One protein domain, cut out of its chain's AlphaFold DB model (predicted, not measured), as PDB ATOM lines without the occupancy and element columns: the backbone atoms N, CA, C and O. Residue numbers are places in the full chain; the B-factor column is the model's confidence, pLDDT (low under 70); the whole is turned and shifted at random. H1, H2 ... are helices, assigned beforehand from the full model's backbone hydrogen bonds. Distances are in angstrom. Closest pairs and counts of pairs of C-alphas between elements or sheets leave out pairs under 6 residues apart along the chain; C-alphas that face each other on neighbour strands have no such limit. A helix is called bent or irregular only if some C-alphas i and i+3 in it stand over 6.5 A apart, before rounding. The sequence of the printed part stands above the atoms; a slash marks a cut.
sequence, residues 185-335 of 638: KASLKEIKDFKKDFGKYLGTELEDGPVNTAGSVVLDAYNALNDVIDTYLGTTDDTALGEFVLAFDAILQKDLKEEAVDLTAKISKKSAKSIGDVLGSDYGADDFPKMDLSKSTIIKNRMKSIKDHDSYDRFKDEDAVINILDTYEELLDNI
ATOM      1  N   LYS A 185      91.546 137.354  79.264       82.38
ATOM      2  CA  LYS A 185      90.134 137.581  79.618       82.38
ATOM      3  C   LYS A 185      89.348 138.336  78.551       82.38
ATOM      4  O   LYS A 185      88.252 137.913  78.195       82.38
ATOM      5  N   ALA A 186      89.909 139.405  77.981       86.06
ATOM      6  CA  ALA A 186      89.267 140.104  76.866       86.06
ATOM      7  C   ALA A 186      89.029 139.166  75.665       86.06
ATOM      8  O   ALA A 186      87.970 139.204  75.039       86.06
ATOM      9  N   SER A 187      89.980 138.268  75.389       92.69
ATOM     10  CA  SER A 187      89.853 137.259  74.329       92.69
ATOM     11  C   SER A 187      88.865 136.145  74.694       92.69
ATOM     12  O   SER A 187      88.154 135.665  73.812       92.69
ATOM     13  N   LEU A 188      88.762 135.783  75.981       87.12
ATOM     14  CA  LEU A 188      87.787 134.825  76.505       87.12
ATOM     15  C   LEU A 188      86.371 135.366  76.324       87.12
ATOM     16  O   LEU A 188      85.498 134.646  75.845       87.12
ATOM     17  N   LYS A 189      86.159 136.653  76.617       85.50
ATOM     18  CA  LYS A 189      84.890 137.323  76.337       85.50
ATOM     19  C   LYS A 189      84.565 137.306  74.841       85.50
ATOM     20  O   LYS A 189      83.452 136.934  74.483       85.50
ATOM     21  N   GLU A 190      85.525 137.620  73.964       92.19
ATOM     22  CA  GLU A 190      85.287 137.566  72.515       92.19
ATOM     23  C   GLU A 190      84.897 136.163  72.014       92.19
ATOM     24  O   GLU A 190      83.988 136.056  71.192       92.19
ATOM     25  N   ILE A 191      85.531 135.085  72.499       92.56
ATOM     26  CA  ILE A 191      85.158 133.716  72.096       92.56
ATOM     27  C   ILE A 191      83.861 133.227  72.768       92.56
ATOM     28  O   ILE A 191      83.122 132.452  72.159       92.56
ATOM     29  N   LYS A 192      83.528 133.709  73.978       87.38
ATOM     30  CA  LYS A 192      82.221 133.483  74.627       87.38
ATOM     31  C   LYS A 192      81.091 134.126  73.827       87.38
ATOM     32  O   LYS A 192      80.143 133.432  73.466       87.38
ATOM     33  N   ASP A 193      81.211 135.414  73.504       88.56
ATOM     34  CA  ASP A 193      80.233 136.138  72.682       88.56
ATOM     35  C   ASP A 193      80.110 135.490  71.285       88.56
ATOM     36  O   ASP A 193      79.002 135.272  70.796       88.56
ATOM     37  N   PHE A 194      81.226 135.055  70.684       92.81
ATOM     38  CA  PHE A 194      81.211 134.312  69.421       92.81
ATOM     39  C   PHE A 194      80.450 132.975  69.499       92.81
ATOM     40  O   PHE A 194      79.568 132.718  68.676       92.81
ATOM     41  N   LYS A 195      80.753 132.123  70.491       90.56
ATOM     42  CA  LYS A 195      80.058 130.836  70.691       90.56
ATOM     43  C   LYS A 195      78.564 131.032  70.970       90.56
ATOM     44  O   LYS A 195      77.757 130.238  70.512       90.56
ATOM     45  N   LYS A 196      78.191 132.099  71.671       86.81
ATOM     46  CA  LYS A 196      76.807 132.448  72.030       86.81
ATOM     47  C   LYS A 196      75.955 132.886  70.835       86.81
ATOM     48  O   LYS A 196      74.795 132.493  70.740       86.81
ATOM     49  N   ASP A 197      76.524 133.665  69.918       88.88
ATOM     50  CA  ASP A 197      75.796 134.159  68.744       88.88
ATOM     51  C   ASP A 197      75.827 133.165  67.562       88.88
ATOM     52  O   ASP A 197      74.847 133.057  66.811       88.88
ATOM     53  N   PHE A 198      76.924 132.408  67.406       91.38
ATOM     54  CA  PHE A 198      77.194 131.594  66.211       91.38
ATOM     55  C   PHE A 198      77.536 130.112  66.467       91.38
ATOM     56  O   PHE A 198      77.604 129.342  65.509       91.38
ATOM     57  N   GLY A 199      77.721 129.683  67.720       87.00
ATOM     58  CA  GLY A 199      78.234 128.351  68.076       87.00
ATOM     59  C   GLY A 199      77.396 127.178  67.567       87.00
ATOM     60  O   GLY A 199      77.958 126.231  67.014       87.00
ATOM     61  N   LYS A 200      76.061 127.267  67.640       88.62
ATOM     62  CA  LYS A 200      75.122 126.320  67.004       88.62
ATOM     63  C   LYS A 200      75.447 125.996  65.548       88.62
ATOM     64  O   LYS A 200      75.445 124.827  65.180       88.62
ATOM     65  N   TYR A 201      75.800 126.996  64.733       89.38
ATOM     66  CA  TYR A 201      76.115 126.783  63.318       89.38
ATOM     67  C   TYR A 201      77.384 125.940  63.148       89.38
ATOM     68  O   TYR A 201      77.493 125.187  62.187       89.38
ATOM     69  N   LEU A 202      78.315 126.026  64.100       87.75
ATOM     70  CA  LEU A 202      79.539 125.227  64.146       87.75
ATOM     71  C   LEU A 202      79.377 123.911  64.932       87.75
ATOM     72  O   LEU A 202      80.323 123.135  65.016       87.75
ATOM     73  N   GLY A 203      78.214 123.641  65.532       84.38
ATOM     74  CA  GLY A 203      78.009 122.483  66.408       84.38
ATOM     75  C   GLY A 203      78.736 122.561  67.760       84.38
ATOM     76  O   GLY A 203      78.895 121.537  68.414       84.38
ATOM     77  N   THR A 204      79.161 123.743  68.229       80.81
ATOM     78  CA  THR A 204      79.858 123.891  69.532       80.81
ATOM     79  C   THR A 204      78.926 123.889  70.752       80.81
ATOM     80  O   THR A 204      79.332 124.304  71.835       80.81
ATOM     81  N   GLU A 205      77.675 123.472  70.559       77.19
ATOM     82  CA  GLU A 205      76.626 123.321  71.581       77.19
ATOM     83  C   GLU A 205      76.256 121.836  71.807       77.19
ATOM     84  O   GLU A 205      75.339 121.538  72.567       77.19
ATOM     85  N   LEU A 206      76.944 120.899  71.138       72.81
ATOM     86  CA  LEU A 206      76.691 119.456  71.212       72.81
ATOM     87  C   LEU A 206      77.352 118.816  72.446       72.81
ATOM     88  O   LEU A 206      78.519 119.085  72.728       72.81
ATOM     89  N   GLU A 207      76.632 117.918  73.129       66.94
ATOM     90  CA  GLU A 207      77.113 117.197  74.324       66.94
ATOM     91  C   GLU A 207      78.324 116.293  74.024       66.94
ATOM     92  O   GLU A 207      79.317 116.334  74.746       66.94
ATOM     93  N   ASP A 208      78.283 115.546  72.913       69.06
ATOM     94  CA  ASP A 208      79.390 114.703  72.425       69.06
ATOM     95  C   ASP A 208      80.502 115.507  71.702       69.06
ATOM     96  O   ASP A 208      81.439 114.932  71.143       69.06
ATOM     97  N   GLY A 209      80.417 116.842  71.708       68.38
ATOM     98  CA  GLY A 209      81.354 117.747  71.040       68.38
ATOM     99  C   GLY A 209      81.092 117.965  69.537       68.38
ATOM    100  O   GLY A 209      80.159 117.399  68.962       68.38
ATOM    101  N   PRO A 210      81.882 118.834  68.876       80.00
ATOM    102  CA  PRO A 210      81.652 119.214  67.488       80.00
ATOM    103  C   PRO A 210      82.079 118.111  66.513       80.00
ATOM    104  O   PRO A 210      83.167 117.551  66.609       80.00
ATOM    105  N   VAL A 211      81.229 117.849  65.521       79.19
ATOM    106  CA  VAL A 211      81.465 116.845  64.466       79.19
ATOM    107  C   VAL A 211      82.259 117.373  63.258       79.19
ATOM    108  O   VAL A 211      82.695 116.582  62.427       79.19
ATOM    109  N   ASN A 212      82.487 118.690  63.168       83.56
ATOM    110  CA  ASN A 212      83.222 119.357  62.083       83.56
ATOM    111  C   ASN A 212      84.473 120.086  62.605       83.56
ATOM    112  O   ASN A 212      84.485 120.597  63.728       83.56
ATOM    113  N   THR A 213      85.503 120.187  61.761       86.75
ATOM    114  CA  THR A 213      86.825 120.744  62.104       86.75
ATOM    115  C   THR A 213      86.746 122.178  62.633       86.75
ATOM    116  O   THR A 213      87.410 122.512  63.617       86.75
ATOM    117  N   ALA A 214      85.904 123.024  62.030       87.12
ATOM    118  CA  ALA A 214      85.774 124.425  62.417       87.12
ATOM    119  C   ALA A 214      85.244 124.595  63.850       87.12
ATOM    120  O   ALA A 214      85.777 125.396  64.622       87.12
ATOM    121  N   GLY A 215      84.218 123.821  64.216       89.06
ATOM    122  CA  GLY A 215      83.669 123.783  65.567       89.06
ATOM    123  C   GLY A 215      84.660 123.235  66.589       89.06
ATOM    124  O   GLY A 215      84.836 123.849  67.642       89.06
ATOM    125  N   SER A 216      85.349 122.135  66.272       89.38
ATOM    126  CA  SER A 216      86.340 121.526  67.173       89.38
ATOM    127  C   SER A 216      87.455 122.507  67.515       89.38
ATOM    128  O   SER A 216      87.685 122.784  68.684       89.38
ATOM    129  N   VAL A 217      88.044 123.160  66.511       90.56
ATOM    130  CA  VAL A 217      89.133 124.130  66.712       90.56
ATOM    131  C   VAL A 217      88.680 125.387  67.480       90.56
ATOM    132  O   VAL A 217      89.472 125.973  68.218       90.56
ATOM    133  N   VAL A 218      87.408 125.798  67.373       91.88
ATOM    134  CA  VAL A 218      86.824 126.854  68.231       91.88
ATOM    135  C   VAL A 218      86.652 126.376  69.676       91.88
ATOM    136  O   VAL A 218      86.911 127.140  70.607       91.88
ATOM    137  N   LEU A 219      86.223 125.131  69.889       89.94
ATOM    138  CA  LEU A 219      86.057 124.571  71.230       89.94
ATOM    139  C   LEU A 219      87.407 124.305  71.913       89.94
ATOM    140  O   LEU A 219      87.553 124.622  73.090       89.94
ATOM    141  N   ASP A 220      88.405 123.822  71.179       90.75
ATOM    142  CA  ASP A 220      89.764 123.608  71.677       90.75
ATOM    143  C   ASP A 220      90.422 124.936  72.072       90.75
ATOM    144  O   ASP A 220      90.961 125.052  73.173       90.75
ATOM    145  N   ALA A 221      90.298 125.979  71.239       93.38
ATOM    146  CA  ALA A 221      90.781 127.321  71.573       93.38
ATOM    147  C   ALA A 221      90.054 127.930  72.790       93.38
ATOM    148  O   ALA A 221      90.672 128.648  73.574       93.38
ATOM    149  N   TYR A 222      88.761 127.633  72.976       91.25
ATOM    150  CA  TYR A 222      88.002 128.015  74.172       91.25
ATOM    151  C   TYR A 222      88.509 127.293  75.427       91.25
ATOM    152  O   TYR A 222      88.752 127.926  76.454       91.25
ATOM    153  N   ASN A 223      88.682 125.974  75.344       88.50
ATOM    154  CA  ASN A 223      89.105 125.136  76.462       88.50
ATOM    155  C   ASN A 223      90.540 125.467  76.893       88.50
ATOM    156  O   ASN A 223      90.775 125.701  78.074       88.50
ATOM    157  N   ALA A 224      91.472 125.573  75.941       91.19
ATOM    158  CA  ALA A 224      92.861 125.939  76.209       91.19
ATOM    159  C   ALA A 224      92.993 127.357  76.792       91.19
ATOM    160  O   ALA A 224      93.815 127.576  77.676       91.19
ATOM    161  N   LEU A 225      92.166 128.315  76.350       91.31
ATOM    162  CA  LEU A 225      92.161 129.666  76.917       91.31
ATOM    163  C   LEU A 225      91.658 129.699  78.369       91.31
ATOM    164  O   LEU A 225      92.203 130.458  79.166       91.31
ATOM    165  N   ASN A 226      90.664 128.877  78.724       84.81
ATOM    166  CA  ASN A 226      90.270 128.710  80.127       84.81
ATOM    167  C   ASN A 226      91.391 128.041  80.937       84.81
ATOM    168  O   ASN A 226      91.772 128.574  81.970       84.81
ATOM    169  N   ASP A 227      91.980 126.946  80.444       84.94
ATOM    170  CA  ASP A 227      93.025 126.184  81.151       84.94
ATOM    171  C   ASP A 227      94.254 127.039  81.522       84.94
ATOM    172  O   ASP A 227      94.737 126.975  82.655       84.94
ATOM    173  N   VAL A 228      94.720 127.925  80.628       86.88
ATOM    174  CA  VAL A 228      95.841 128.839  80.938       86.88
ATOM    175  C   VAL A 228      95.442 129.987  81.875       86.88
ATOM    176  O   VAL A 228      96.260 130.425  82.687       86.88
ATOM    177  N   ILE A 229      94.186 130.450  81.820       82.44
ATOM    178  CA  ILE A 229      93.637 131.442  82.762       82.44
ATOM    179  C   ILE A 229      93.496 130.830  84.163       82.44
ATOM    180  O   ILE A 229      93.886 131.454  85.151       82.44
ATOM    181  N   ASP A 230      92.996 129.602  84.260       75.94
ATOM    182  CA  ASP A 230      92.796 128.897  85.524       75.94
ATOM    183  C   ASP A 230      94.113 128.413  86.130       75.94
ATOM    184  O   ASP A 230      94.298 128.506  87.343       75.94
ATOM    185  N   THR A 231      95.083 128.025  85.300       81.88
ATOM    186  CA  THR A 231      96.460 127.757  85.736       81.88
ATOM    187  C   THR A 231      97.109 128.999  86.356       81.88
ATOM    188  O   THR A 231      97.746 128.886  87.404       81.88
ATOM    189  N   TYR A 232      96.915 130.190  85.772       77.88
ATOM    190  CA  TYR A 232      97.424 131.450  86.332       77.88
ATOM    191  C   TYR A 232      96.756 131.830  87.660       77.88
ATOM    192  O   TYR A 232      97.421 132.275  88.595       77.88
ATOM    193  N   LEU A 233      95.439 131.634  87.758       67.81
ATOM    194  CA  LEU A 233      94.668 131.915  88.972       67.81
ATOM    195  C   LEU A 233      94.827 130.835  90.059       67.81
ATOM    196  O   LEU A 233      94.434 131.065  91.205       67.81
ATOM    197  N   GLY A 234      95.407 129.686  89.708       62.19
ATOM    198  CA  GLY A 234      95.580 128.523  90.567       62.19
ATOM    199  C   GLY A 234      94.292 127.729  90.799       62.19
ATOM    200  O   GLY A 234      93.175 128.200  90.567       62.19
ATOM    201  N   THR A 235      94.462 126.508  91.322       55.38
ATOM    202  CA  THR A 235      93.361 125.692  91.854       55.38
ATOM    203  C   THR A 235      92.577 126.508  92.876       55.38
ATOM    204  O   THR A 235      93.165 126.918  93.877       55.38
ATOM    205  N   THR A 236      91.299 126.739  92.573       56.62
ATOM    206  CA  THR A 236      90.293 127.522  93.305       56.62
ATOM    207  C   THR A 236      90.834 128.389  94.449       56.62
ATOM    208  O   THR A 236      90.999 127.933  95.578       56.62
ATOM    209  N   ASP A 237      91.051 129.683  94.188       64.31
ATOM    210  CA  ASP A 237      91.142 130.663  95.275       64.31
ATOM    211  C   ASP A 237      89.808 130.675  96.039       64.31
ATOM    212  O   ASP A 237      88.822 131.259  95.577       64.31
ATOM    213  N   ASP A 238      89.804 130.036  97.215       72.00
ATOM    214  CA  ASP A 238      88.703 130.011  98.187       72.00
ATOM    215  C   ASP A 238      88.118 131.413  98.432       72.00
ATOM    216  O   ASP A 238      86.926 131.562  98.712       72.00
ATOM    217  N   THR A 239      88.948 132.459  98.321       81.56
ATOM    218  CA  THR A 239      88.518 133.855  98.446       81.56
ATOM    219  C   THR A 239      87.614 134.243  97.282       81.56
ATOM    220  O   THR A 239      86.483 134.655  97.517       81.56
ATOM    221  N   ALA A 240      88.065 134.088  96.035       83.56
ATOM    222  CA  ALA A 240      87.285 134.418  94.844       83.56
ATOM    223  C   ALA A 240      86.003 133.575  94.705       83.56
ATOM    224  O   ALA A 240      84.960 134.132  94.355       83.56
ATOM    225  N   LEU A 241      86.052 132.271  95.018       86.44
ATOM    226  CA  LEU A 241      84.856 131.415  95.056       86.44
ATOM    227  C   LEU A 241      83.887 131.890  96.145       86.44
ATOM    228  O   LEU A 241      82.708 132.126  95.878       86.44
ATOM    229  N   GLY A 242      84.387 132.096  97.366       88.19
ATOM    230  CA  GLY A 242      83.583 132.577  98.486       88.19
ATOM    231  C   GLY A 242      82.967 133.955  98.230       88.19
ATOM    232  O   GLY A 242      81.825 134.193  98.613       88.19
ATOM    233  N   GLU A 243      83.677 134.862  97.558       92.12
ATOM    234  CA  GLU A 243      83.151 136.174  97.178       92.12
ATOM    235  C   GLU A 243      82.067 136.084  96.096       92.12
ATOM    236  O   GLU A 243      81.046 136.760  96.227       92.12
ATOM    237  N   PHE A 244      82.246 135.232  95.079       93.06
ATOM    238  CA  PHE A 244      81.246 134.959  94.037       93.06
ATOM    239  C   PHE A 244      79.957 134.373  94.631       93.06
ATOM    240  O   PHE A 244      78.870 134.913  94.414       93.06
ATOM    241  N   VAL A 245      80.082 133.319  95.444       94.56
ATOM    242  CA  VAL A 245      78.951 132.663  96.120       94.56
ATOM    243  C   VAL A 245      78.232 133.638  97.053       94.56
ATOM    244  O   VAL A 245      77.010 133.729  97.007       94.56
ATOM    245  N   LEU A 246      78.959 134.429  97.854       95.19
ATOM    246  CA  LEU A 246      78.346 135.430  98.740       95.19
ATOM    247  C   LEU A 246      77.654 136.569  97.978       95.19
ATOM    248  O   LEU A 246      76.676 137.116  98.483       95.19
ATOM    249  N   ALA A 247      78.136 136.947  96.790       96.06
ATOM    250  CA  ALA A 247      77.468 137.945  95.959       96.06
ATOM    251  C   ALA A 247      76.141 137.408  95.397       96.06
ATOM    252  O   ALA A 247      75.116 138.079  95.520       96.06
ATOM    253  N   PHE A 248      76.143 136.198  94.830       96.62
ATOM    254  CA  PHE A 248      74.948 135.618  94.215       96.62
ATOM    255  C   PHE A 248      73.936 135.045  95.221       96.62
ATOM    256  O   PHE A 248      72.741 135.199  94.982       96.62
ATOM    257  N   ASP A 249      74.351 134.527  96.385       96.62
ATOM    258  CA  ASP A 249      73.421 134.266  97.499       96.62
ATOM    259  C   ASP A 249      72.787 135.576  97.988       96.62
ATOM    260  O   ASP A 249      71.570 135.663  98.089       96.62
ATOM    261  N   ALA A 250      73.559 136.649  98.200       95.56
ATOM    262  CA  ALA A 250      72.985 137.929  98.631       95.56
ATOM    263  C   ALA A 250      71.943 138.499  97.639       95.56
ATOM    264  O   ALA A 250      71.023 139.202  98.065       95.56
ATOM    265  N   ILE A 251      72.058 138.172  96.346       96.38
ATOM    266  CA  ILE A 251      71.054 138.463  95.313       96.38
ATOM    267  C   ILE A 251      69.853 137.506  95.425       96.38
ATOM    268  O   ILE A 251      68.718 137.972  95.522       96.38
ATOM    269  N   LEU A 252      70.072 136.192  95.510       96.94
ATOM    270  CA  LEU A 252      69.016 135.184  95.683       96.94
ATOM    271  C   LEU A 252      68.165 135.441  96.942       96.94
ATOM    272  O   LEU A 252      66.936 135.410  96.891       96.94
ATOM    273  N   GLN A 253      68.791 135.816  98.061       95.25
ATOM    274  CA  GLN A 253      68.113 136.189  99.306       95.25
ATOM    275  C   GLN A 253      67.270 137.471  99.194       95.25
ATOM    276  O   GLN A 253      66.434 137.711 100.074       95.25
ATOM    277  N   LYS A 254      67.471 138.299  98.162       95.94
ATOM    278  CA  LYS A 254      66.594 139.428  97.811       95.94
ATOM    279  C   LYS A 254      65.476 138.984  96.876       95.94
ATOM    280  O   LYS A 254      64.322 139.337  97.107       95.94
ATOM    281  N   ASP A 255      65.804 138.168  95.882       95.75
ATOM    282  CA  ASP A 255      64.861 137.670  94.884       95.75
ATOM    283  C   ASP A 255      63.751 136.809  95.499       95.75
ATOM    284  O   ASP A 255      62.577 137.045  95.221       95.75
ATOM    285  N   LEU A 256      64.104 135.907  96.423       93.62
ATOM    286  CA  LEU A 256      63.173 135.074  97.206       93.62
ATOM    287  C   LEU A 256      62.211 135.875  98.108       93.62
ATOM    288  O   LEU A 256      61.302 135.303  98.702       93.62
ATOM    289  N   LYS A 257      62.424 137.188  98.250       93.12
ATOM    290  CA  LYS A 257      61.571 138.112  99.018       93.12
ATOM    291  C   LYS A 257      60.943 139.190  98.134       93.12
ATOM    292  O   LYS A 257      60.304 140.102  98.652       93.12
ATOM    293  N   GLU A 258      61.190 139.123  96.825       93.19
ATOM    294  CA  GLU A 258      60.892 140.178  95.860       93.19
ATOM    295  C   GLU A 258      61.342 141.567  96.364       93.19
ATOM    296  O   GLU A 258      60.634 142.570  96.272       93.19
ATOM    297  N   GLU A 259      62.550 141.639  96.919       94.19
ATOM    298  CA  GLU A 259      63.203 142.898  97.271       94.19
ATOM    299  C   GLU A 259      64.037 143.433  96.092       94.19
ATOM    300  O   GLU A 259      64.410 142.707  95.169       94.19
ATOM    301  N   ALA A 260      64.344 144.732  96.109       93.94
ATOM    302  CA  ALA A 260      65.297 145.309  95.165       93.94
ATOM    303  C   ALA A 260      66.738 144.913  95.537       93.94
ATOM    304  O   ALA A 260      67.119 144.951  96.714       93.94
ATOM    305  N   VAL A 261      67.541 144.574  94.529       94.44
ATOM    306  CA  VAL A 261      68.973 144.292  94.681       94.44
ATOM    307  C   VAL A 261      69.731 145.615  94.821       94.44
ATOM    308  O   VAL A 261      69.660 146.478  93.950       94.44
ATOM    309  N   ASP A 262      70.478 145.776  95.913       93.81
ATOM    310  CA  ASP A 262      71.402 146.898  96.108       93.81
ATOM    311  C   ASP A 262      72.825 146.431  95.793       93.81
ATOM    312  O   ASP A 262      73.476 145.794  96.620       93.81
ATOM    313  N   LEU A 263      73.317 146.761  94.597       94.00
ATOM    314  CA  LEU A 263      74.670 146.398  94.168       94.00
ATOM    315  C   LEU A 263      75.771 147.056  95.021       94.00
ATOM    316  O   LEU A 263      76.898 146.567  95.028       94.00
ATOM    317  N   THR A 264      75.465 148.119  95.777       93.81
ATOM    318  CA  THR A 264      76.417 148.762  96.700       93.81
ATOM    319  C   THR A 264      76.489 148.071  98.065       93.81
ATOM    320  O   THR A 264      77.409 148.331  98.848       93.81
ATOM    321  N   ALA A 265      75.563 147.149  98.357       93.94
ATOM    322  CA  ALA A 265      75.570 146.376  99.589       93.94
ATOM    323  C   ALA A 265      76.791 145.447  99.661       93.94
ATOM    324  O   ALA A 265      77.216 144.851  98.671       93.94
ATOM    325  N   LYS A 266      77.354 145.297 100.863       93.88
ATOM    326  CA  LYS A 266      78.494 144.407 101.115       93.88
ATOM    327  C   LYS A 266      78.088 142.938 101.089       93.88
ATOM    328  O   LYS A 266      77.200 142.550 101.845       93.88
ATOM    329  N   ILE A 267      78.850 142.122 100.359       90.62
ATOM    330  CA  ILE A 267      78.673 140.657 100.281       90.62
ATOM    331  C   ILE A 267      78.760 139.966 101.654       90.62
ATOM    332  O   ILE A 267      78.194 138.903 101.873       90.62
ATOM    333  N   SER A 268      79.459 140.568 102.626       86.69
ATOM    334  CA  SER A 268      79.390 140.138 104.024       86.69
ATOM    335  C   SER A 268      79.766 141.253 104.998       86.69
ATOM    336  O   SER A 268      80.447 142.220 104.652       86.69
ATOM    337  N   LYS A 269      79.413 141.068 106.277       81.94
ATOM    338  CA  LYS A 269      79.799 141.971 107.383       81.94
ATOM    339  C   LYS A 269      81.319 142.108 107.582       81.94
ATOM    340  O   LYS A 269      81.740 143.004 108.308       81.94
ATOM    341  N   LYS A 270      82.127 141.211 107.000       77.81
ATOM    342  CA  LYS A 270      83.596 141.216 107.101       77.81
ATOM    343  C   LYS A 270      84.293 141.700 105.825       77.81
ATOM    344  O   LYS A 270      85.424 142.163 105.930       77.81
ATOM    345  N   SER A 271      83.658 141.597 104.654       78.62
ATOM    346  CA  SER A 271      84.302 141.979 103.392       78.62
ATOM    347  C   SER A 271      84.438 143.499 103.243       78.62
ATOM    348  O   SER A 271      83.678 144.293 103.814       78.62
ATOM    349  N   ALA A 272      85.426 143.914 102.455       84.56
ATOM    350  CA  ALA A 272      85.506 145.264 101.917       84.56
ATOM    351  C   ALA A 272      84.566 145.447 100.712       84.56
ATOM    352  O   ALA A 272      83.957 146.512 100.618       84.56
ATOM    353  N   LYS A 273      84.423 144.410  99.871       90.94
ATOM    354  CA  LYS A 273      83.703 144.427  98.590       90.94
ATOM    355  C   LYS A 273      82.182 144.515  98.746       90.94
ATOM    356  O   LYS A 273      81.586 143.897  99.637       90.94
ATOM    357  N   SER A 274      81.572 145.269  97.841       94.94
ATOM    358  CA  SER A 274      80.149 145.235  97.507       94.94
ATOM    359  C   SER A 274      79.823 144.114  96.513       94.94
ATOM    360  O   SER A 274      80.727 143.483  95.967       94.94
ATOM    361  N   ILE A 275      78.535 143.859  96.277       95.19
ATOM    362  CA  ILE A 275      78.070 142.939  95.226       95.19
ATOM    363  C   ILE A 275      78.581 143.411  93.851       95.19
ATOM    364  O   ILE A 275      79.128 142.614  93.091       95.19
ATOM    365  N   GLY A 276      78.506 144.714  93.561       93.56
ATOM    366  CA  GLY A 276      79.026 145.309  92.324       93.56
ATOM    367  C   GLY A 276      80.544 145.152  92.148       93.56
ATOM    368  O   GLY A 276      80.999 144.900  91.037       93.56
ATOM    369  N   ASP A 277      81.329 145.202  93.232       92.12
ATOM    370  CA  ASP A 277      82.785 144.956  93.180       92.12
ATOM    371  C   ASP A 277      83.148 143.493  92.836       92.12
ATOM    372  O   ASP A 277      84.295 143.216  92.482       92.12
ATOM    373  N   VAL A 278      82.207 142.549  92.977       91.44
ATOM    374  CA  VAL A 278      82.379 141.131  92.599       91.44
ATOM    375  C   VAL A 278      81.829 140.854  91.196       91.44
ATOM    376  O   VAL A 278      82.429 140.093  90.437       91.44
ATOM    377  N   LEU A 279      80.710 141.483  90.828       90.88
ATOM    378  CA  LEU A 279      80.128 141.364  89.489       90.88
ATOM    379  C   LEU A 279      80.981 142.054  88.412       90.88
ATOM    380  O   LEU A 279      81.128 141.512  87.322       90.88
ATOM    381  N   GLY A 280      81.575 143.209  88.726       87.44
ATOM    382  CA  GLY A 280      82.363 144.009  87.788       87.44
ATOM    383  C   GLY A 280      81.549 145.081  87.051       87.44
ATOM    384  O   GLY A 280      80.361 145.276  87.296       87.44
ATOM    385  N   SER A 281      82.215 145.808  86.149       81.56
ATOM    386  CA  SER A 281      81.663 146.970  85.428       81.56
ATOM    387  C   SER A 281      80.519 146.661  84.467       81.56
ATOM    388  O   SER A 281      79.780 147.570  84.093       81.56
ATOM    389  N   ASP A 282      80.402 145.404  84.051       77.62
ATOM    390  CA  ASP A 282      79.521 144.971  82.964       77.62
ATOM    391  C   ASP A 282      78.079 144.720  83.445       77.62
ATOM    392  O   ASP A 282      77.215 144.372  82.645       77.62
ATOM    393  N   TYR A 283      77.813 144.937  84.740       84.50
ATOM    394  CA  TYR A 283      76.518 144.741  85.387       84.50
ATOM    395  C   TYR A 283      76.025 146.026  86.065       84.50
ATOM    396  O   TYR A 283      76.610 146.509  87.039       84.50
ATOM    397  N   GLY A 284      74.911 146.569  85.575       83.62
ATOM    398  CA  GLY A 284      74.214 147.712  86.155       83.62
ATOM    399  C   GLY A 284      73.009 147.322  87.017       83.62
ATOM    400  O   GLY A 284      72.616 146.161  87.125       83.62
ATOM    401  N   ALA A 285      72.363 148.329  87.613       80.81
ATOM    402  CA  ALA A 285      71.101 148.131  88.334       80.81
ATOM    403  C   ALA A 285      69.955 147.669  87.407       80.81
ATOM    404  O   ALA A 285      69.052 146.967  87.854       80.81
ATOM    405  N   ASP A 286      70.016 148.018  86.117       85.19
ATOM    406  CA  ASP A 286      69.031 147.609  85.108       85.19
ATOM    407  C   ASP A 286      69.142 146.113  84.736       85.19
ATOM    408  O   ASP A 286      68.150 145.514  84.323       85.19
ATOM    409  N   ASP A 287      70.307 145.484  84.952       84.56
ATOM    410  CA  ASP A 287      70.518 144.029  84.819       84.56
ATOM    411  C   ASP A 287      70.015 143.248  86.046       84.56
ATOM    412  O   ASP A 287      69.734 142.047  85.971       84.56
ATOM    413  N   PHE A 288      69.846 143.941  87.179       90.50
ATOM    414  CA  PHE A 288      69.303 143.404  88.427       90.50
ATOM    415  C   PHE A 288      67.990 144.092  88.845       90.50
ATOM    416  O   PHE A 288      67.886 144.612  89.960       90.50
ATOM    417  N   PRO A 289      66.939 144.052  87.996       92.25
ATOM    418  CA  PRO A 289      65.630 144.565  88.375       92.25
ATOM    419  C   PRO A 289      65.081 143.784  89.573       92.25
ATOM    420  O   PRO A 289      65.415 142.608  89.770       92.25
ATOM    421  N   LYS A 290      64.199 144.433  90.346       94.12
ATOM    422  CA  LYS A 290      63.398 143.798  91.405       94.12
ATOM    423  C   LYS A 290      62.784 142.500  90.870       94.12
ATOM    424  O   LYS A 290      62.173 142.524  89.800       94.12
ATOM    425  N   MET A 291      62.946 141.396  91.602       94.81
ATOM    426  CA  MET A 291      62.347 140.125  91.201       94.81
ATOM    427  C   MET A 291      60.816 140.233  91.137       94.81
ATOM    428  O   MET A 291      60.183 140.983  91.889       94.81
ATOM    429  N   ASP A 292      60.267 139.491  90.186       91.94
ATOM    430  CA  ASP A 292      58.847 139.290  89.944       91.94
ATOM    431  C   ASP A 292      58.702 137.804  89.618       91.94
ATOM    432  O   ASP A 292      59.041 137.360  88.515       91.94
ATOM    433  N   LEU A 293      58.291 137.023  90.614       91.12
ATOM    434  CA  LEU A 293      58.270 135.563  90.540       91.12
ATOM    435  C   LEU A 293      57.200 135.042  89.569       91.12
ATOM    436  O   LEU A 293      57.216 133.868  89.219       91.12
ATOM    437  N   SER A 294      56.342 135.916  89.033       87.81
ATOM    438  CA  SER A 294      55.403 135.585  87.959       87.81
ATOM    439  C   SER A 294      56.054 135.659  86.567       87.81
ATOM    440  O   SER A 294      55.457 135.257  85.566       87.81
ATOM    441  N   LYS A 295      57.288 136.177  86.459       90.69
ATOM    442  CA  LYS A 295      57.978 136.434  85.185       90.69
ATOM    443  C   LYS A 295      59.208 135.549  85.019       90.69
ATOM    444  O   LYS A 295      60.339 135.959  85.277       90.69
ATOM    445  N   SER A 296      58.993 134.379  84.419       90.06
ATOM    446  CA  SER A 296      60.047 133.432  84.019       90.06
ATOM    447  C   SER A 296      61.207 134.060  83.230       90.06
ATOM    448  O   SER A 296      62.340 133.604  83.354       90.06
ATOM    449  N   THR A 297      60.976 135.132  82.461       91.56
ATOM    450  CA  THR A 297      62.043 135.901  81.793       91.56
ATOM    451  C   THR A 297      63.014 136.561  82.779       91.56
ATOM    452  O   THR A 297      64.207 136.598  82.506       91.56
ATOM    453  N   ILE A 298      62.545 137.070  83.924       92.94
ATOM    454  CA  ILE A 298      63.405 137.739  84.916       92.94
ATOM    455  C   ILE A 298      64.239 136.704  85.680       92.94
ATOM    456  O   ILE A 298      65.443 136.899  85.826       92.94
ATOM    457  N   ILE A 299      63.644 135.566  86.051       94.19
ATOM    458  CA  ILE A 299      64.370 134.422  86.633       94.19
ATOM    459  C   ILE A 299      65.450 133.920  85.662       94.19
ATOM    460  O   ILE A 299      66.621 133.839  86.027       94.19
ATOM    461  N   LYS A 300      65.102 133.691  84.388       94.12
ATOM    462  CA  LYS A 300      66.066 133.278  83.352       94.12
ATOM    463  C   LYS A 300      67.166 134.309  83.115       94.12
ATOM    464  O   LYS A 300      68.319 133.924  82.944       94.12
ATOM    465  N   ASN A 301      66.849 135.603  83.152       93.31
ATOM    466  CA  ASN A 301      67.861 136.657  83.087       93.31
ATOM    467  C   ASN A 301      68.793 136.618  84.306       93.31
ATOM    468  O   ASN A 301      69.992 136.803  84.141       93.31
ATOM    469  N   ARG A 302      68.284 136.321  85.508       94.75
ATOM    470  CA  ARG A 302      69.103 136.201  86.722       94.75
ATOM    471  C   ARG A 302      70.042 134.991  86.672       94.75
ATOM    472  O   ARG A 302      71.238 135.151  86.907       94.75
ATOM    473  N   MET A 303      69.541 133.826  86.252       96.12
ATOM    474  CA  MET A 303      70.365 132.644  85.954       96.12
ATOM    475  C   MET A 303      71.427 132.945  84.890       96.12
ATOM    476  O   MET A 303      72.577 132.537  85.019       96.12
ATOM    477  N   LYS A 304      71.058 133.687  83.841       92.38
ATOM    478  CA  LYS A 304      71.990 134.134  82.805       92.38
ATOM    479  C   LYS A 304      73.044 135.090  83.373       92.38
ATOM    480  O   LYS A 304      74.197 134.976  82.993       92.38
ATOM    481  N   SER A 305      72.708 135.998  84.290       92.12
ATOM    482  CA  SER A 305      73.702 136.878  84.926       92.12
ATOM    483  C   SER A 305      74.740 136.111  85.751       92.12
ATOM    484  O   SER A 305      75.878 136.566  85.818       92.12
ATOM    485  N   ILE A 306      74.380 134.945  86.305       93.94
ATOM    486  CA  ILE A 306      75.329 133.984  86.897       93.94
ATOM    487  C   ILE A 306      76.167 133.320  85.794       93.94
ATOM    488  O   ILE A 306      77.390 133.397  85.837       93.94
ATOM    489  N   LYS A 307      75.522 132.706  84.790       90.06
ATOM    490  CA  LYS A 307      76.182 131.890  83.748       90.06
ATOM    491  C   LYS A 307      77.057 132.705  82.765       90.06
ATOM    492  O   LYS A 307      78.031 132.175  82.242       90.06
ATOM    493  N   ASP A 308      76.761 133.991  82.546       86.31
ATOM    494  CA  ASP A 308      77.574 134.927  81.745       86.31
ATOM    495  C   ASP A 308      78.759 135.534  82.539       86.31
ATOM    496  O   ASP A 308      79.591 136.211  81.934       86.31
ATOM    497  N   HIS A 309      78.855 135.336  83.866       86.94
ATOM    498  CA  HIS A 309      79.890 135.984  84.689       86.94
ATOM    499  C   HIS A 309      81.296 135.466  84.367       86.94
ATOM    500  O   HIS A 309      81.517 134.281  84.112       86.94
ATOM    501  N   ASP A 310      82.267 136.373  84.434       78.69
ATOM    502  CA  ASP A 310      83.682 136.152  84.126       78.69
ATOM    503  C   ASP A 310      84.295 134.932  84.841       78.69
ATOM    504  O   ASP A 310      85.129 134.233  84.267       78.69
ATOM    505  N   SER A 311      83.881 134.677  86.085       81.31
ATOM    506  CA  SER A 311      84.373 133.579  86.925       81.31
ATOM    507  C   SER A 311      83.500 132.320  86.884       81.31
ATOM    508  O   SER A 311      83.847 131.345  87.545       81.31
ATOM    509  N   TYR A 312      82.382 132.307  86.147       84.88
ATOM    510  CA  TYR A 312      81.424 131.196  86.192       84.88
ATOM    511  C   TYR A 312      82.041 129.857  85.773       84.88
ATOM    512  O   TYR A 312      81.900 128.881  86.504       84.88
ATOM    513  N   ASP A 313      82.781 129.798  84.660       76.50
ATOM    514  CA  ASP A 313      83.375 128.541  84.170       76.50
ATOM    515  C   ASP A 313      84.305 127.858  85.184       76.50
ATOM    516  O   ASP A 313      84.444 126.637  85.137       76.50
ATOM    517  N   ARG A 314      84.883 128.643  86.105       75.50
ATOM    518  CA  ARG A 314      85.792 128.210  87.178       75.50
ATOM    519  C   ARG A 314      85.069 127.584  88.368       75.50
ATOM    520  O   ARG A 314      85.686 126.864  89.142       75.50
ATOM    521  N   PHE A 315      83.797 127.939  88.556       84.31
ATOM    522  CA  PHE A 315      83.008 127.636  89.754       84.31
ATOM    523  C   PHE A 315      81.697 126.889  89.445       84.31
ATOM    524  O   PHE A 315      80.980 126.517  90.366       84.31
ATOM    525  N   LYS A 316      81.359 126.667  88.169       83.94
ATOM    526  CA  LYS A 316      80.126 125.995  87.708       83.94
ATOM    527  C   LYS A 316      79.915 124.596  88.309       83.94
ATOM    528  O   LYS A 316      78.772 124.186  88.474       83.94
ATOM    529  N   ASP A 317      81.009 123.895  88.614       81.69
ATOM    530  CA  ASP A 317      81.030 122.520  89.127       81.69
ATOM    531  C   ASP A 317      81.115 122.474  90.672       81.69
ATOM    532  O   ASP A 317      81.177 121.397  91.260       81.69
ATOM    533  N   GLU A 318      81.128 123.633  91.343       85.12
ATOM    534  CA  GLU A 318      81.149 123.748  92.806       85.12
ATOM    535  C   GLU A 318      79.722 123.661  93.370       85.12
ATOM    536  O   GLU A 318      78.845 124.439  92.974       85.12
ATOM    537  N   ASP A 319      79.500 122.791  94.365       89.06
ATOM    538  CA  ASP A 319      78.191 122.560  95.010       89.06
ATOM    539  C   ASP A 319      77.451 123.872  95.333       89.06
ATOM    540  O   ASP A 319      76.246 124.000  95.120       89.06
ATOM    541  N   ALA A 320      78.165 124.878  95.846       93.06
ATOM    542  CA  ALA A 320      77.583 126.149  96.267       93.06
ATOM    543  C   ALA A 320      77.037 127.008  95.108       93.06
ATOM    544  O   ALA A 320      76.134 127.813  95.329       93.06
ATOM    545  N   VAL A 321      77.558 126.846  93.887       94.62
ATOM    546  CA  VAL A 321      77.062 127.536  92.683       94.62
ATOM    547  C   VAL A 321      75.911 126.760  92.054       94.62
ATOM    548  O   VAL A 321      74.918 127.372  91.658       94.62
ATOM    549  N   ILE A 322      76.006 125.426  92.045       91.88
ATOM    550  CA  ILE A 322      74.934 124.525  91.605       91.88
ATOM    551  C   ILE A 322      73.664 124.788  92.427       91.88
ATOM    552  O   ILE A 322      72.651 125.173  91.858       91.88
ATOM    553  N   ASN A 323      73.741 124.758  93.764       96.38
ATOM    554  CA  ASN A 323      72.589 125.019  94.645       96.38
ATOM    555  C   ASN A 323      71.903 126.385  94.388       96.38
ATOM    556  O   ASN A 323      70.682 126.500  94.520       96.38
ATOM    557  N   ILE A 324      72.657 127.431  94.020       97.81
ATOM    558  CA  ILE A 324      72.082 128.746  93.676       97.81
ATOM    559  C   ILE A 324      71.299 128.661  92.359       97.81
ATOM    560  O   ILE A 324      70.200 129.208  92.268       97.81
ATOM    561  N   LEU A 325      71.842 127.980  91.346       97.88
ATOM    562  CA  LEU A 325      71.170 127.780  90.062       97.88
ATOM    563  C   LEU A 325      69.940 126.879  90.190       97.88
ATOM    564  O   LEU A 325      68.875 127.279  89.725       97.88
ATOM    565  N   ASP A 326      70.059 125.751  90.888       97.44
ATOM    566  CA  ASP A 326      68.965 124.819  91.177       97.44
ATOM    567  C   ASP A 326      67.786 125.542  91.848       97.44
ATOM    568  O   ASP A 326      66.637 125.334  91.469       97.44
ATOM    569  N   THR A 327      68.056 126.474  92.773       97.19
ATOM    570  CA  THR A 327      67.002 127.285  93.413       97.19
ATOM    571  C   THR A 327      66.255 128.167  92.398       97.19
ATOM    572  O   THR A 327      65.036 128.312  92.477       97.19
ATOM    573  N   TYR A 328      66.944 128.760  91.416       96.69
ATOM    574  CA  TYR A 328      66.277 129.518  90.347       96.69
ATOM    575  C   TYR A 328      65.549 128.611  89.341       96.69
ATOM    576  O   TYR A 328      64.538 129.032  88.774       96.69
ATOM    577  N   GLU A 329      66.026 127.385  89.127       95.56
ATOM    578  CA  GLU A 329      65.365 126.391  88.275       95.56
ATOM    579  C   GLU A 329      64.086 125.855  88.961       95.56
ATOM    580  O   GLU A 329      63.033 125.833  88.324       95.56
ATOM    581  N   GLU A 330      64.090 125.635  90.283       94.31
ATOM    582  CA  GLU A 330      62.885 125.351  91.086       94.31
ATOM    583  C   GLU A 330      61.856 126.500  91.020       94.31
ATOM    584  O   GLU A 330      60.663 126.272  90.806       94.31
ATOM    585  N   LEU A 331      62.287 127.762  91.146       92.00
ATOM    586  CA  LEU A 331      61.392 128.923  90.996       92.00
ATOM    587  C   LEU A 331      60.773 129.010  89.590       92.00
ATOM    588  O   LEU A 331      59.615 129.409  89.445       92.00
ATOM    589  N   LEU A 332      61.521 128.637  88.547       90.12
ATOM    590  CA  LEU A 332      61.041 128.610  87.164       90.12
ATOM    591  C   LEU A 332      60.039 127.469  86.913       90.12
ATOM    592  O   LEU A 332      59.032 127.672  86.221       90.12
ATOM    593  N   ASP A 333      60.295 126.292  87.477       88.00
ATOM    594  CA  ASP A 333      59.410 125.134  87.364       88.00
ATOM    595  C   ASP A 333      58.125 125.323  88.170       88.00
ATOM    596  O   ASP A 333      57.055 124.970  87.679       88.00
ATOM    597  N   ASN A 334      58.168 126.003  89.319       86.00
ATOM    598  CA  ASN A 334      56.964 126.357  90.072       86.00
ATOM    599  C   ASN A 334      55.962 127.180  89.231       86.00
ATOM    600  O   ASN A 334      54.781 126.834  89.194       86.00
ATOM    601  N   ILE A 335      56.410 128.180  88.451       81.88
ATOM    602  CA  ILE A 335      55.541 128.903  87.488       81.88
ATOM    603  C   ILE A 335      54.912 127.933  86.470       81.88
ATOM    604  O   ILE A 335      53.760 128.097  86.055       81.88
TER     605      ILE A 335
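What this domain is: This is residues 185 to 335 of the 638 residues of an uncharacterized protein of Dielma fastidiosa (UniProt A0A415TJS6). Two helical lobes stand side by side: the longest helix, H2, folds back on H1 as a helical hairpin, and H3, H5 and H7 form a small three-helix bundle. H4 packs on H3 on the side of the bundle away from H7, and the short H6 sits between the bundle and H2. The printed part has 151 residues with seven named helices, H1 to H7 in chain order, and no named strand; the class is all helix. It is compact, with a radius of gyration of the C-alphas of 16.7 A, and spans 48 by 37 by 26 A.

Where its parts are: H2, residues 213 to 233, is 30.1 A long from first to last C-alpha and begins at C-alpha 213 (86.825, 120.744, 62.104). H1, residues 185 to 202, is 22.5 A long; it is irregular, with C-alphas 197 and 200 8.1 A apart, and has a kink of 57 degrees near residue 196. H3, residues 238 to 255, is 25.3 A long. H5 is residues 296 to 307, 16.2 A. H7, residues 319 to 335, is 24.7 A long and ends at C-alpha 335 (55.541, 128.903, 87.488). The short ones are H4, residues 275 to 279, 6.3 A, and H6, residues 312 to 315, 5.3 A.

How they stand to each other: H2 and H1 form a hairpin; they touch, closest at the C-alphas of Leu 202 and Gly 215, 4.6 A, at a shallow tilt of 26 degrees, opposite ways. H2 is close to H6 but not clearly touching, with the C-alphas of Asp 230 and Arg 314 7.2 A apart. H2 and H3 are apart. H3, H5 and H7 are an up and down bundle, each running against the one before it. H5 and H7 touch, closest at the C-alphas of Ser 296 and Leu 332, 5.8 A, at a shallow tilt of 12 degrees. H3 touches H7 with residues 245 to 252 alone, closest at the C-alphas of Val 245 and Val 321, 6.5 A. H3 and H5 are close but not clearly touching, the C-alphas of Phe 248 and Ile 306 being 7.5 A apart. H4 touches H3, closest at the C-alphas of Ala 247 and Ile 275, 5.1 A. Every O i to N i+4 pair is within hydrogen-bond range in H2, H4 and H5; in H1 it is 11 of 14, in H3 13 of 14 and in H7 11 of 13, and H6 is too short for such a pair.

The domain as a whole: The C-alphas farthest apart, of Asn 212 and Lys 269, are 50.7 A apart. The printed part has no cut. The links H3 to H4, 19 residues, and H4 to H5, 16 residues, are long. Mean pLDDT of the printed part is 87.7; residues 207 to 209 and 233 to 237 are under 70.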